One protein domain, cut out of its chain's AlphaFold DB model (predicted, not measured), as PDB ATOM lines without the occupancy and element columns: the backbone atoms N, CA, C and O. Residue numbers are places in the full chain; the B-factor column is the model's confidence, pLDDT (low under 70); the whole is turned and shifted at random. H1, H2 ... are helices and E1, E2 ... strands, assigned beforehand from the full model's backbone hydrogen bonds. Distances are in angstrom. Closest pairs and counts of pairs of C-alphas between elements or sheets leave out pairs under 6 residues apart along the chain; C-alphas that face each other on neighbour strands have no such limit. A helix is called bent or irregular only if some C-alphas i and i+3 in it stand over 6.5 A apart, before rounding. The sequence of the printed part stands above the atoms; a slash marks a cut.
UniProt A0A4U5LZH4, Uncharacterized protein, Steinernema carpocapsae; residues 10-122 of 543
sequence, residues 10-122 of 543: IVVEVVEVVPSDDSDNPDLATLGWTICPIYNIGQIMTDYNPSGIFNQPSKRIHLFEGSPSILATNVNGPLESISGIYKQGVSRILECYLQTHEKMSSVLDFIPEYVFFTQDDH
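AT A GLANCE: This is residues 10 to 122 of the 543 residues of an uncharacterized protein of Steinernema carpocapsae (UniProt A0A4U5LZH4). With little regular structure, a long bent hairpin, E1 and E2, has the short strand pair E3 and E4 beside it; residues 104 to 122 stick out. Named elements, E1 E2 H1 E3 H2 E4 H3, hold 42 of 113 printed residues, class mixed. It is loose: radius of gyration of the C-alphas 17.2 A, spans 45 by 39 by 29 A.

IN THESE COORDINATES: E1, residues 10 to 18, starts at (152.116, 130.269, 161.173); E2, 27 to 37, 29.0 A long, bends by 64 degrees at residue 31. H1 is 38 to 41, E3 59 to 62, H2 68 to 72, E4 93 to 96, H3 102 to 106, ending at (165.390, 150.281, 155.133).

HOW THE PARTS SIT: Antiparallel hairpin E1 and E2 has N 10 and O 36 within hydrogen-bond range, 2.8 A; antiparallel E3 and E4, N 59 and O 96, 2.8 A. The closest C-alphas of E2 and E3, Thr 34 and His 62, are 6.8 A apart. H2 and H3 each have 0 of 1 O i to N i+4 but 2 of 2 O i to N i+3 pairs within range.

THE WHOLE: The printed part has no cut; links H1 to E3 and H2 to E4 are long. Residues 73 to 86 are under pLDDT 70.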
ATOM      1  N   ILE A  10     150.866 130.969 161.464       80.31
ATOM      2  CA  ILE A  10     152.116 130.269 161.173       80.31
ATOM      3  C   ILE A  10     151.851 128.780 161.332       80.31
ATOM      4  O   ILE A  10     151.348 128.343 162.372       80.31
ATOM      5  N   VAL A  11     152.216 128.015 160.309       86.06
ATOM      6  CA  VAL A  11     152.264 126.555 160.349       86.06
ATOM      7  C   VAL A  11     153.731 126.155 160.416       86.06
ATOM      8  O   VAL A  11     154.522 126.588 159.585       86.06
ATOM      9  N   VAL A  12     154.099 125.364 161.421       85.75
ATOM     10  CA  VAL A  12     155.465 124.854 161.586       85.75
ATOM     11  C   VAL A  12     155.417 123.343 161.532       85.75
ATOM     12  O   VAL A  12     154.690 122.726 162.307       85.75
ATOM     13  N   GLU A  13     156.214 122.755 160.654       88.12
ATOM     14  CA  GLU A  13     156.438 121.318 160.590       88.12
ATOM     15  C   GLU A  13     157.869 121.021 161.027       88.12
ATOM     16  O   GLU A  13     158.823 121.612 160.526       88.12
ATOM     17  N   VAL A  14     158.013 120.127 161.997       85.56
ATOM     18  CA  VAL A  14     159.309 119.637 162.450       85.56
ATOM     19  C   VAL A  14     159.563 118.322 161.740       85.56
ATOM     20  O   VAL A  14     158.810 117.361 161.913       85.56
ATOM     21  N   VAL A  15     160.634 118.283 160.957       86.56
ATOM     22  CA  VAL A  15     161.020 117.127 160.151       86.56
ATOM     23  C   VAL A  15     162.381 116.591 160.583       86.56
ATOM     24  O   VAL A  15     163.251 117.340 161.026       86.56
ATOM     25  N   GLU A  16     162.558 115.284 160.458       84.44
ATOM     26  CA  GLU A  16     163.840 114.600 160.560       84.44
ATOM     27  C   GLU A  16     164.340 114.279 159.155       84.44
ATOM     28  O   GLU A  16     163.612 113.708 158.343       84.44
ATOM     29  N   VAL A  17     165.587 114.648 158.874       85.12
ATOM     30  CA  VAL A  17     166.265 114.292 157.628       85.12
ATOM     31  C   VAL A  17     166.638 112.815 157.710       85.12
ATOM     32  O   VAL A  17     167.498 112.426 158.504       85.12
ATOM     33  N   VAL A  18     165.981 111.987 156.908       81.50
ATOM     34  CA  VAL A  18     166.291 110.566 156.785       81.50
ATOM     35  C   VAL A  18     167.459 110.433 155.809       81.50
ATOM     36  O   VAL A  18     167.367 110.934 154.689       81.50
ATOM     37  N   PRO A  19     168.564 109.771 156.196       73.06
ATOM     38  CA  PRO A  19     169.684 109.552 155.291       73.06
ATOM     39  C   PRO A  19     169.215 108.826 154.024       73.06
ATOM     40  O   PRO A  19     168.793 107.670 154.096       73.06
ATOM     41  N   SER A  20     169.282 109.505 152.881       70.19
ATOM     42  CA  SER A  20     169.065 108.941 151.550       70.19
ATOM     43  C   SER A  20     170.384 108.949 150.771       70.19
ATOM     44  O   SER A  20     171.318 109.681 151.100       70.19
ATOM     45  N   ASP A  21     170.464 108.121 149.727       68.81
ATOM     46  CA  ASP A  21     171.603 108.120 148.797       68.81
ATOM     47  C   ASP A  21     171.624 109.373 147.890       68.81
ATOM     48  O   ASP A  21     172.583 109.584 147.148       68.81
ATOM     49  N   ASP A  22     170.574 110.197 147.950       66.81
ATOM     50  CA  ASP A  22     170.393 111.419 147.171       66.81
ATOM     51  C   ASP A  22     170.654 112.647 148.055       66.81
ATOM     52  O   ASP A  22     169.836 113.012 148.901       66.81
ATOM     53  N   SER A  23     171.829 113.263 147.896       60.66
ATOM     54  CA  SER A  23     172.235 114.417 148.704       60.66
ATOM     55  C   SER A  23     171.425 115.678 148.424       60.66
ATOM     56  O   SER A  23     171.383 116.557 149.284       60.66
ATOM     57  N   ASP A  24     170.824 115.779 147.237       59.81
ATOM     58  CA  ASP A  24     170.171 117.004 146.777       59.81
ATOM     59  C   ASP A  24     168.694 117.037 147.195       59.81
ATOM     60  O   ASP A  24     168.148 118.119 147.406       59.81
ATOM     61  N   ASN A  25     168.077 115.867 147.417       62.75
ATOM     62  CA  ASN A  25     166.735 115.732 147.985       62.75
ATOM     63  C   ASN A  25     166.683 114.658 149.077       62.75
ATOM     64  O   ASN A  25     166.338 113.500 148.812       62.75
ATOM     65  N   PRO A  26     167.000 115.019 150.331       68.88
ATOM     66  CA  PRO A  26     166.887 114.074 151.421       68.88
ATOM     67  C   PRO A  26     165.421 113.731 151.711       68.88
ATOM     68  O   PRO A  26     164.556 114.609 151.760       68.88
ATOM     69  N   ASP A  27     165.156 112.452 151.978       74.88
ATOM     70  CA  ASP A  27     163.852 112.005 152.472       74.88
ATOM     71  C   ASP A  27     163.573 112.698 153.824       74.88
ATOM     72  O   ASP A  27     164.391 112.641 154.742       74.88
ATOM     73  N   LEU A  28     162.419 113.353 153.977       79.50
ATOM     74  CA  LEU A  28     162.034 114.034 155.221       79.50
ATOM     75  C   LEU A  28     160.943 113.240 155.944       79.50
ATOM     76  O   LEU A  28     159.921 112.893 155.363       79.50
ATOM     77  N   ALA A  29     161.122 112.965 157.232       80.19
ATOM     78  CA  ALA A  29     160.103 112.337 158.065       80.19
ATOM     79  C   ALA A  29     159.490 113.361 159.022       80.19
ATOM     80  O   ALA A  29     160.190 113.953 159.840       80.19
ATOM     81  N   THR A  30     158.173 113.554 158.973       82.56
ATOM     82  CA  THR A  30     157.486 114.467 159.894       82.56
ATOM     83  C   THR A  30     157.501 113.922 161.320       82.56
ATOM     84  O   THR A  30     156.920 112.876 161.615       82.56
ATOM     85  N   LEU A  31     158.125 114.662 162.235       83.19
ATOM     86  CA  LEU A  31     158.130 114.360 163.667       83.19
ATOM     87  C   LEU A  31     156.898 114.924 164.375       83.19
ATOM     88  O   LEU A  31     156.435 114.353 165.367       83.19
ATOM     89  N   GLY A  32     156.376 116.040 163.878       84.62
ATOM     90  CA  GLY A  32     155.172 116.696 164.366       84.62
ATOM     91  C   GLY A  32     155.012 118.076 163.744       84.62
ATOM     92  O   GLY A  32     155.934 118.606 163.128       84.62
ATOM     93  N   TRP A  33     153.843 118.677 163.914       88.19
ATOM     94  CA  TRP A  33     153.548 119.981 163.326       88.19
ATOM     95  C   TRP A  33     152.641 120.804 164.226       88.19
ATOM     96  O   TRP A  33     152.003 120.287 165.135       88.19
ATOM     97  N   THR A  34     152.568 122.104 164.001       86.19
ATOM     98  CA  THR A  34     151.661 122.981 164.733       86.19
ATOM     99  C   THR A  34     151.155 124.097 163.845       86.19
ATOM    100  O   THR A  34     151.755 124.426 162.826       86.19
ATOM    101  N   ILE A  35     150.056 124.707 164.266       84.88
ATOM    102  CA  ILE A  35     149.503 125.922 163.690       84.88
ATOM    103  C   ILE A  35     149.178 126.893 164.822       84.88
ATOM    104  O   ILE A  35     148.610 126.512 165.847       84.88
ATOM    105  N   CYS A  36     149.576 128.148 164.661       81.62
ATOM    106  CA  CYS A  36     149.388 129.177 165.671       81.62
ATOM    107  C   CYS A  36     149.088 130.524 165.008       81.62
ATOM    108  O   CYS A  36     149.842 130.936 164.122       81.62
ATOM    109  N   PRO A  37     148.036 131.241 165.433       79.69
ATOM    110  CA  PRO A  37     147.842 132.623 165.017       79.69
ATOM    111  C   PRO A  37     149.036 133.495 165.419       79.69
ATOM    112  O   PRO A  37     149.479 133.443 166.569       79.69
ATOM    113  N   ILE A  38     149.534 134.342 164.514       78.38
ATOM    114  CA  ILE A  38     150.723 135.177 164.781       78.38
ATOM    115  C   ILE A  38     150.518 136.078 166.001       78.38
ATOM    116  O   ILE A  38     151.409 136.218 166.843       78.38
ATOM    117  N   TYR A  39     149.322 136.650 166.142       75.50
ATOM    118  CA  TYR A  39     148.996 137.551 167.247       75.50
ATOM    119  C   TYR A  39     149.077 136.868 168.627       75.50
ATOM    120  O   TYR A  39     149.340 137.542 169.623       75.50
ATOM    121  N   ASN A  40     148.909 135.538 168.706       75.31
ATOM    122  CA  ASN A  40     149.059 134.781 169.957       75.31
ATOM    123  C   ASN A  40     150.514 134.707 170.430       75.31
ATOM    124  O   ASN A  40     150.756 134.495 171.620       75.31
ATOM    125  N   ILE A  41     151.469 134.860 169.512       75.56
ATOM    126  CA  ILE A  41     152.899 134.952 169.816       75.56
ATOM    127  C   ILE A  41     153.265 136.423 170.084       75.56
ATOM    128  O   ILE A  41     154.029 136.720 170.995       75.56
ATOM    129  N   GLY A  42     152.668 137.356 169.335       63.66
ATOM    130  CA  GLY A  42     152.980 138.790 169.341       63.66
ATOM    131  C   GLY A  42     152.232 139.681 170.336       63.66
ATOM    132  O   GLY A  42     152.114 140.875 170.071       63.66
ATOM    133  N   GLN A  43     151.703 139.161 171.452       64.81
ATOM    134  CA  GLN A  43     150.921 139.978 172.403       64.81
ATOM    135  C   GLN A  43     151.714 141.172 172.969       64.81
ATOM    136  O   GLN A  43     151.149 142.244 173.185       64.81
ATOM    137  N   ILE A  44     153.025 141.002 173.166       68.38
ATOM    138  CA  ILE A  44     153.979 142.069 173.488       68.38
ATOM    139  C   ILE A  44     155.218 141.825 172.626       68.38
ATOM    140  O   ILE A  44     155.937 140.855 172.846       68.38
ATOM    141  N   MET A  45     155.460 142.690 171.641       73.44
ATOM    142  CA  MET A  45     156.625 142.595 170.758       73.44
ATOM    143  C   MET A  45     157.657 143.640 171.160       73.44
ATOM    144  O   MET A  45     157.321 144.815 171.324       73.44
ATOM    145  N   THR A  46     158.915 143.231 171.272       79.50
ATOM    146  CA  THR A  46     160.038 144.171 171.280       79.50
ATOM    147  C   THR A  46     160.731 144.160 169.930       79.50
ATOM    148  O   THR A  46     160.587 143.215 169.153       79.50
ATOM    149  N   ASP A  47     161.568 145.166 169.702       84.62
ATOM    150  CA  ASP A  47     162.449 145.169 168.546       84.62
ATOM    151  C   ASP A  47     163.621 144.196 168.710       84.62
ATOM    152  O   ASP A  47     164.110 143.962 169.823       84.62
ATOM    153  N   TYR A  48     164.035 143.604 167.595       84.69
ATOM    154  CA  TYR A  48     165.142 142.666 167.507       84.69
ATOM    155  C   TYR A  48     166.473 143.360 167.824       84.69
ATOM    156  O   TYR A  48     166.817 144.404 167.263       84.69
ATOM    157  N   ASN A  49     167.265 142.749 168.707       81.44
ATOM    158  CA  ASN A  49     168.598 143.227 169.051       81.44
ATOM    159  C   ASN A  49     169.601 142.062 169.029       81.44
ATOM    160  O   ASN A  49     169.544 141.217 169.924       81.44
ATOM    161  N   PRO A  50     170.565 142.046 168.089       74.75
ATOM    162  CA  PRO A  50     171.533 140.955 167.970       74.75
ATOM    163  C   PRO A  50     172.504 140.862 169.160       74.75
ATOM    164  O   PRO A  50     173.165 139.847 169.334       74.75
ATOM    165  N   SER A  51     172.614 141.911 169.981       71.44
ATOM    166  CA  SER A  51     173.520 141.972 171.141       71.44
ATOM    167  C   SER A  51     172.786 141.880 172.488       71.44
ATOM    168  O   SER A  51     173.408 142.050 173.537       71.44
ATOM    169  N   GLY A  52     171.462 141.699 172.475       63.97
ATOM    170  CA  GLY A  52     170.613 141.768 173.665       63.97
ATOM    171  C   GLY A  52     170.415 140.427 174.374       63.97
ATOM    172  O   GLY A  52     170.458 139.365 173.765       63.97
ATOM    173  N   ILE A  53     170.141 140.488 175.680       54.38
ATOM    174  CA  ILE A  53     169.670 139.342 176.469       54.38
ATOM    175  C   ILE A  53     168.212 139.059 176.077       54.38
ATOM    176  O   ILE A  53     167.370 139.958 176.135       54.38
ATOM    177  N   PHE A  54     167.914 137.813 175.698       58.03
ATOM    178  CA  PHE A  54     166.586 137.328 175.306       58.03
ATOM    179  C   PHE A  54     165.615 137.233 176.500       58.03
ATOM    180  O   PHE A  54     165.139 136.158 176.844       58.03
ATOM    181  N   ASN A  55     165.277 138.356 177.135       59.00
ATOM    182  CA  ASN A  55     164.176 138.420 178.106       59.00
ATOM    183  C   ASN A  55     162.846 138.681 177.385       59.00
ATOM    184  O   ASN A  55     162.127 139.627 177.700       59.00
ATOM    185  N   GLN A  56     162.566 137.875 176.363       66.69
ATOM    186  CA  GLN A  56     161.366 137.997 175.541       66.69
ATOM    187  C   GLN A  56     160.284 137.045 176.041       66.69
ATOM    188  O   GLN A  56     160.609 135.914 176.410       66.69
ATOM    189  N   PRO A  57     159.004 137.458 176.031       72.06
ATOM    190  CA  PRO A  57     157.917 136.533 176.295       72.06
ATOM    191  C   PRO A  57     157.928 135.451 175.211       72.06
ATOM    192  O   PRO A  57     157.736 135.733 174.029       72.06
ATOM    193  N   SER A  58     158.198 134.213 175.618       79.81
ATOM    194  CA  SER A  58     158.118 133.058 174.736       79.81
ATOM    195  C   SER A  58     156.704 132.495 174.741       79.81
ATOM    196  O   SER A  58     156.002 132.511 175.761       79.81
ATOM    197  N   LYS A  59     156.270 131.962 173.600       83.12
ATOM    198  CA  LYS A  59     155.052 131.162 173.518       83.12
ATOM    199  C   LYS A  59     155.423 129.704 173.336       83.12
ATOM    200  O   LYS A  59     156.051 129.328 172.353       83.12
ATOM    201  N   ARG A  60     154.979 128.878 174.276       85.38
ATOM    202  CA  ARG A  60     155.068 127.420 174.196       85.38
ATOM    203  C   ARG A  60     153.842 126.874 173.478       85.38
ATOM    204  O   ARG A  60     152.715 127.139 173.897       85.38
ATOM    205  N   ILE A  61     154.069 126.149 172.390       85.00
ATOM    206  CA  ILE A  61     153.036 125.622 171.501       85.00
ATOM    207  C   ILE A  61     153.232 124.109 171.387       85.00
ATOM    208  O   ILE A  61     154.344 123.639 171.171       85.00
ATOM    209  N   HIS A  62     152.164 123.338 171.563       85.56
ATOM    210  CA  HIS A  62     152.226 121.881 171.446       85.56
ATOM    211  C   HIS A  62     152.274 121.449 169.984       85.56
ATOM    212  O   HIS A  62     151.552 122.001 169.159       85.56
ATOM    213  N   LEU A  63     153.076 120.426 169.695       86.19
ATOM    214  CA  LEU A  63     153.066 119.770 168.394       86.19
ATOM    215  C   LEU A  63     151.948 118.720 168.328       86.19
ATOM    216  O   LEU A  63     151.643 118.032 169.304       86.19
ATOM    217  N   PHE A  64     151.347 118.592 167.157       83.69
ATOM    218  CA  PHE A  64     150.399 117.562 166.777       83.69
ATOM    219  C   PHE A  64     151.107 116.424 166.039       83.69
ATOM    220  O   PHE A  64     152.121 116.628 165.367       83.69
ATOM    221  N   GLU A  65     150.555 115.219 166.157       80.38
ATOM    222  CA  GLU A  65     150.938 114.080 165.320       80.38
ATOM    223  C   GLU A  65     150.439 114.232 163.875       80.38
ATOM    224  O   GLU A  65     149.506 114.987 163.581       80.38
ATOM    225  N   GLY A  66     151.067 113.485 162.965       76.50
ATOM    226  CA  GLY A  66     150.735 113.498 161.542       76.50
ATOM    227  C   GLY A  66     151.432 114.623 160.781       76.50
ATOM    228  O   GLY A  66     152.514 115.054 161.163       76.50
ATOM    229  N   SER A  67     150.809 115.069 159.692       78.38
ATOM    230  CA  SER A  67     151.356 116.061 158.759       78.38
ATOM    231  C   SER A  67     150.418 117.269 158.633       78.38
ATOM    232  O   SER A  67     149.192 117.087 158.663       78.38
ATOM    233  N   PRO A  68     150.953 118.492 158.429       79.25
ATOM    234  CA  PRO A  68     150.146 119.691 158.211       79.25
ATOM    235  C   PRO A  68     149.291 119.624 156.938       79.25
ATOM    236  O   PRO A  68     148.384 120.440 156.785       79.25
ATOM    237  N   SER A  69     149.489 118.640 156.049       76.06
ATOM    238  CA  SER A  69     148.641 118.437 154.864       76.06
ATOM    239  C   SER A  69     147.151 118.276 155.191       76.06
ATOM    240  O   SER A  69     146.308 118.515 154.326       76.06
ATOM    241  N   ILE A  70     146.789 117.924 156.430       74.94
ATOM    242  CA  ILE A  70     145.387 117.903 156.871       74.94
ATOM    243  C   ILE A  70     144.714 119.280 156.779       74.94
ATOM    244  O   ILE A  70     143.509 119.344 156.550       74.94
ATOM    245  N   LEU A  71     145.475 120.377 156.868       74.25
ATOM    246  CA  LEU A  71     144.968 121.744 156.690       74.25
ATOM    247  C   LEU A  71     144.455 122.008 155.267       74.25
ATOM    248  O   LEU A  71     143.622 122.886 155.074       74.25
ATOM    249  N   ALA A  72     144.913 121.235 154.277       71.75
ATOM    250  CA  ALA A  72     144.387 121.297 152.913       71.75
ATOM    251  C   ALA A  72     142.995 120.646 152.786       71.75
ATOM    252  O   ALA A  72     142.323 120.791 151.763       71.75
ATOM    253  N   THR A  73     142.547 119.915 153.811       67.75
ATOM    254  CA  THR A  73     141.195 119.350 153.881       67.75
ATOM    255  C   THR A  73     140.240 120.325 154.573       67.75
ATOM    256  O   THR A  73     140.662 121.292 155.201       67.75
ATOM    257  N   ASN A  74     138.926 120.114 154.446       57.97
ATOM    258  CA  ASN A  74     137.942 121.016 155.048       57.97
ATOM    259  C   ASN A  74     137.882 120.821 156.574       57.97
ATOM    260  O   ASN A  74     137.042 120.080 157.087       57.97
ATOM    261  N   VAL A  75     138.793 121.483 157.279       62.59
ATOM    262  CA  VAL A  75     138.845 121.540 158.735       62.59
ATOM    263  C   VAL A  75     137.757 122.492 159.236       62.59
ATOM    264  O   VAL A  75     137.858 123.706 159.085       62.59
ATOM    265  N   ASN A  76     136.701 121.938 159.836       58.16
ATOM    266  CA  ASN A  76     135.659 122.718 160.499       58.16
ATOM    267  C   ASN A  76     135.832 122.614 162.020       58.16
ATOM    268  O   ASN A  76     135.656 121.535 162.581       58.16
ATOM    269  N   GLY A  77     136.102 123.741 162.682       65.00
ATOM    270  CA  GLY A  77     136.247 123.817 164.140       65.00
ATOM    271  C   GLY A  77     137.700 123.738 164.641       65.00
ATOM    272  O   GLY A  77     138.629 123.726 163.835       65.00
ATOM    273  N   PRO A  78     137.911 123.738 165.974       68.38
ATOM    274  CA  PRO A  78     139.241 123.667 166.587       68.38
ATOM    275  C   PRO A  78     139.984 122.389 166.180       68.38
ATOM    276  O   PRO A  78     139.374 121.321 166.124       68.38
ATOM    277  N   LEU A  79     141.296 122.454 165.945       69.50
ATOM    278  CA  LEU A  79     142.083 121.282 165.530       69.50
ATOM    279  C   LEU A  79     142.021 120.118 166.518       69.50
ATOM    280  O   LEU A  79     142.020 118.963 166.108       69.50
ATOM    281  N   GLU A  80     141.883 120.414 167.807       69.06
ATOM    282  CA  GLU A  80     141.714 119.420 168.871       69.06
ATOM    283  C   GLU A  80     140.421 118.609 168.757       69.06
ATOM    284  O   GLU A  80     140.291 117.565 169.391       69.06
ATOM    285  N   SER A  81     139.452 119.096 167.979       66.06
ATOM    286  CA  SER A  81     138.184 118.401 167.738       66.06
ATOM    287  C   SER A  81     138.242 117.437 166.549       66.06
ATOM    288  O   SER A  81     137.315 116.652 166.350       66.06
ATOM    289  N   ILE A  82     139.332 117.460 165.776       67.00
ATOM    290  CA  ILE A  82     139.502 116.632 164.582       67.00
ATOM    291  C   ILE A  82     139.981 115.240 164.986       67.00
ATOM    292  O   ILE A  82     141.052 115.061 165.564       67.00
ATOM    293  N   SER A  83     139.196 114.224 164.632       58.59
ATOM    294  CA  SER A  83     139.551 112.821 164.846       58.59
ATOM    295  C   SER A  83     140.858 112.465 164.129       58.59
ATOM    296  O   SER A  83     140.954 112.635 162.914       58.59
ATOM    297  N   GLY A  84     141.835 111.926 164.860       62.25
ATOM    298  CA  GLY A  84     143.148 111.547 164.321       62.25
ATOM    299  C   GLY A  84     144.243 112.598 164.519       62.25
ATOM    300  O   GLY A  84     145.408 112.286 164.297       62.25
ATOM    301  N   ILE A  85     143.899 113.803 164.988       66.62
ATOM    302  CA  ILE A  85     144.875 114.786 165.459       66.62
ATOM    303  C   ILE A  85     145.005 114.643 166.974       66.62
ATOM    304  O   ILE A  85     144.092 114.974 167.729       66.62
ATOM    305  N   TYR A  86     146.162 114.173 167.426       68.88
ATOM    306  CA  TYR A  86     146.480 114.082 168.846       68.88
ATOM    307  C   TYR A  86     147.600 115.062 169.177       68.88
ATOM    308  O   TYR A  86     148.604 115.139 168.465       68.88
ATOM    309  N   LYS A  87     147.428 115.831 170.261       71.00
ATOM    310  CA  LYS A  87     148.533 116.604 170.838       71.00
ATOM    311  C   LYS A  87     149.587 115.613 171.307       71.00
ATOM    312  O   LYS A  87     149.289 114.736 172.119       71.00
ATOM    313  N   GLN A  88     150.808 115.764 170.812       63.38
ATOM    314  CA  GLN A  88     151.938 115.016 171.337       63.38
ATOM    315  C   GLN A  88     152.143 115.422 172.804       63.38
ATOM    316  O   GLN A  88     151.889 116.567 173.187       63.38
ATOM    317  N   GLY A  89     152.532 114.460 173.643       61.53
ATOM    318  CA  GLY A  89     152.623 114.641 175.094       61.53
ATOM    319  C   GLY A  89     153.541 115.790 175.548       61.53
ATOM    320  O   GLY A  89     154.185 116.476 174.757       61.53
ATOM    321  N   VAL A  90     153.644 115.967 176.868       58.38
ATOM    322  CA  VAL A  90     154.254 117.131 177.552       58.38
ATOM    323  C   VAL A  90     155.678 117.501 177.082       58.38
ATOM    324  O   VAL A  90     156.092 118.640 177.269       58.38
ATOM    325  N   SER A  91     156.435 116.597 176.447       62.38
ATOM    326  CA  SER A  91     157.825 116.858 176.035       62.38
ATOM    327  C   SER A  91     158.014 117.410 174.615       62.38
ATOM    328  O   SER A  91     159.156 117.667 174.242       62.38
ATOM    329  N   ARG A  92     156.962 117.553 173.795       76.50
ATOM    330  CA  ARG A  92     157.087 117.997 172.391       76.50
ATOM    331  C   ARG A  92     156.419 119.349 172.180       76.50
ATOM    332  O   ARG A  92     155.318 119.471 171.644       76.50
ATOM    333  N   ILE A  93     157.111 120.363 172.686       82.56
ATOM    334  CA  ILE A  93     156.681 121.756 172.712       82.56
ATOM    335  C   ILE A  93     157.658 122.573 171.870       82.56
ATOM    336  O   ILE A  93     158.868 122.493 172.072       82.56
ATOM    337  N   LEU A  94     157.122 123.381 170.963       84.44
ATOM    338  CA  LEU A  94     157.859 124.409 170.247       84.44
ATOM    339  C   LEU A  94     157.806 125.709 171.053       84.44
ATOM    340  O   LEU A  94     156.725 126.193 171.396       84.44
ATOM    341  N   GLU A  95     158.967 126.274 171.359       85.12
ATOM    342  CA  GLU A  95     159.076 127.586 171.992       85.12
ATOM    343  C   GLU A  95     159.342 128.643 170.918       85.12
ATOM    344  O   GLU A  95     160.371 128.623 170.250       85.12
ATOM    345  N   CYS A  96     158.373 129.534 170.715       82.56
ATOM    346  CA  CYS A  96     158.415 130.578 169.695       82.56
ATOM    347  C   CYS A  96     158.590 131.957 170.327       82.56
ATOM    348  O   CYS A  96     157.983 132.262 171.356       82.56
ATOM    349  N   TYR A  97     159.339 132.813 169.640       80.69
ATOM    350  CA  TYR A  97     159.505 134.224 169.966       80.69
ATOM    351  C   TYR A  97     159.139 135.046 168.737       80.69
ATOM    352  O   TYR A  97     159.502 134.678 167.622       80.69
ATOM    353  N   LEU A  98     158.435 136.160 168.934       82.06
ATOM    354  CA  LEU A  98     158.116 137.090 167.857       82.06
ATOM    355  C   LEU A  98     158.605 138.486 168.226       82.06
ATOM    356  O   LEU A  98     158.285 139.011 169.291       82.06
ATOM    357  N   GLN A  99     159.372 139.091 167.325       80.50
ATOM    358  CA  GLN A  99     159.957 140.416 167.499       80.50
ATOM    359  C   GLN A  99     159.671 141.273 166.269       80.50
ATOM    360  O   GLN A  99     159.483 140.753 165.168       80.50
ATOM    361  N   THR A 100     159.625 142.591 166.451       84.38
ATOM    362  CA  THR A 100     159.735 143.510 165.314       84.38
ATOM    363  C   THR A 100     161.189 143.589 164.872       84.38
ATOM    364  O   THR A 100     162.095 143.260 165.635       84.38
ATOM    365  N   HIS A 101     161.423 144.030 163.641       86.06
ATOM    366  CA  HIS A 101     162.774 144.287 163.165       86.06
ATOM    367  C   HIS A 101     162.825 145.615 162.410       86.06
ATOM    368  O   HIS A 101     162.918 145.652 161.185       86.06
ATOM    369  N   GLU A 102     162.787 146.730 163.135       87.69
ATOM    370  CA  GLU A 102     162.671 148.075 162.556       87.69
ATOM    371  C   GLU A 102     163.766 148.367 161.519       87.69
ATOM    372  O   GLU A 102     163.483 148.923 160.458       87.69
ATOM    373  N   LYS A 103     165.001 147.908 161.764       87.25
ATOM    374  CA  LYS A 103     166.132 148.091 160.832       87.25
ATOM    375  C   LYS A 103     165.889 147.509 159.431       87.25
ATOM    376  O   LYS A 103     166.415 148.062 158.464       87.25
ATOM    377  N   MET A 104     165.073 146.456 159.302       88.12
ATOM    378  CA  MET A 104     164.741 145.847 158.006       88.12
ATOM    379  C   MET A 104     163.896 146.768 157.127       88.12
ATOM    380  O   MET A 104     163.940 146.639 155.910       88.12
ATOM    381  N   SER A 105     163.206 147.755 157.711       89.12
ATOM    382  CA  SER A 105     162.387 148.725 156.965       89.12
ATOM    383  C   SER A 105     163.179 149.465 155.884       89.12
ATOM    384  O   SER A 105     162.611 149.903 154.891       89.12
ATOM    385  N   SER A 106     164.495 149.606 156.076       89.12
ATOM    386  CA  SER A 106     165.390 150.281 155.133       89.12
ATOM    387  C   SER A 106     165.773 149.448 153.902       89.12
ATOM    388  O   SER A 106     166.369 150.007 152.983       89.12
ATOM    389  N   VAL A 107     165.455 148.148 153.890       91.31
ATOM    390  CA  VAL A 107     165.856 147.187 152.844       91.31
ATOM    391  C   VAL A 107     164.703 146.313 152.337       91.31
ATOM    392  O   VAL A 107     164.940 145.296 151.689       91.31
ATOM    393  N   LEU A 108     163.451 146.669 152.649       89.62
ATOM    394  CA  LEU A 108     162.270 145.886 152.250       89.62
ATOM    395  C   LEU A 108     162.122 145.753 150.733       89.62
ATOM    396  O   LEU A 108     161.555 144.788 150.250       89.62
ATOM    397  N   ASP A 109     162.664 146.699 149.984       91.00
ATOM    398  CA  ASP A 109     162.701 146.711 148.526       91.00
ATOM    399  C   ASP A 109     163.629 145.649 147.907       91.00
ATOM    400  O   ASP A 109     163.537 145.369 146.719       91.00
ATOM    401  N   PHE A 110     164.500 145.015 148.696       91.00
ATOM    402  CA  PHE A 110     165.295 143.860 148.255       91.00
ATOM    403  C   PHE A 110     164.605 142.521 148.540       91.00
ATOM    404  O   PHE A 110     165.163 141.467 148.220       91.00
ATOM    405  N   ILE A 111     163.426 142.551 149.165       86.56
ATOM    406  CA  ILE A 111     162.753 141.386 149.730       86.56
ATOM    407  C   ILE A 111     161.395 141.230 149.036       86.56
ATOM    408  O   ILE A 111     160.572 142.140 149.106       86.56
ATOM    409  N   PRO A 112     161.136 140.105 148.353       84.31
ATOM    410  CA  PRO A 112     159.830 139.834 147.772       84.31
ATOM    411  C   PRO A 112     158.773 139.672 148.867       84.31
ATOM    412  O   PRO A 112     159.046 139.208 149.979       84.31
ATOM    413  N   GLU A 113     157.539 140.032 148.536       78.44
ATOM    414  CA  GLU A 113     156.418 139.842 149.446       78.44
ATOM    415  C   GLU A 113     156.158 138.347 149.685       78.44
ATOM    416  O   GLU A 113     156.298 137.521 148.785       78.44
ATOM    417  N   TYR A 114     155.750 138.003 150.910       76.44
ATOM    418  CA  TYR A 114     155.325 136.650 151.303       76.44
ATOM    419  C   TYR A 114     156.387 135.540 151.203       76.44
ATOM    420  O   TYR A 114     156.042 134.361 151.255       76.44
ATOM    421  N   VAL A 115     157.672 135.891 151.124       77.06
ATOM    422  CA  VAL A 115     158.781 134.926 151.160       77.06
ATOM    423  C   VAL A 115     159.450 134.939 152.531       77.06
ATOM    424  O   VAL A 115     159.702 135.997 153.112       77.06
ATOM    425  N   PHE A 116     159.743 133.749 153.052       79.56
ATOM    426  CA  PHE A 116     160.500 133.594 154.287       79.56
ATOM    427  C   PHE A 116     161.995 133.597 153.999       79.56
ATOM    428  O   PHE A 116     162.454 132.918 153.086       79.56
ATOM    429  N   PHE A 117     162.734 134.330 154.828       80.94
ATOM    430  CA  PHE A 117     164.188 134.329 154.832       80.94
ATOM    431  C   PHE A 117     164.686 133.837 156.185       80.94
ATOM    432  O   PHE A 117     164.158 134.185 157.245       80.94
ATOM    433  N   THR A 118     165.717 133.019 156.127       83.31
ATOM    434  CA  THR A 118     166.471 132.463 157.238       83.31
ATOM    435  C   THR A 118     167.785 133.221 157.396       83.31
ATOM    436  O   THR A 118     168.199 133.996 156.537       83.31
ATOM    437  N   GLN A 119     168.473 132.998 158.514       78.12
ATOM    438  CA  GLN A 119     169.773 133.626 158.772       78.12
ATOM    439  C   GLN A 119     170.844 133.274 157.723       78.12
ATOM    440  O   GLN A 119     171.797 134.039 157.566       78.12
ATOM    441  N   ASP A 120     170.685 132.135 157.048       79.69
ATOM    442  CA  ASP A 120     171.635 131.594 156.078       79.69
ATOM    443  C   ASP A 120     171.368 132.117 154.658       79.69
ATOM    444  O   ASP A 120     172.223 131.995 153.779       79.69
ATOM    445  N   ASP A 121     170.216 132.759 154.438       84.19
ATOM    446  CA  ASP A 121     169.876 133.326 153.144       84.19
ATOM    447  C   ASP A 121     170.691 134.586 152.858       84.19
ATOM    448  O   ASP A 121     170.752 135.538 153.642       84.19
ATOM    449  N   HIS A 122     171.298 134.599 151.676       85.69
ATOM    450  CA  HIS A 122     172.023 135.748 151.166       85.69
ATOM    451  C   HIS A 122     171.105 136.580 150.271       85.69
ATOM    452  O   HIS A 122     170.604 136.086 149.258       85.69
TER     453      HIS A 122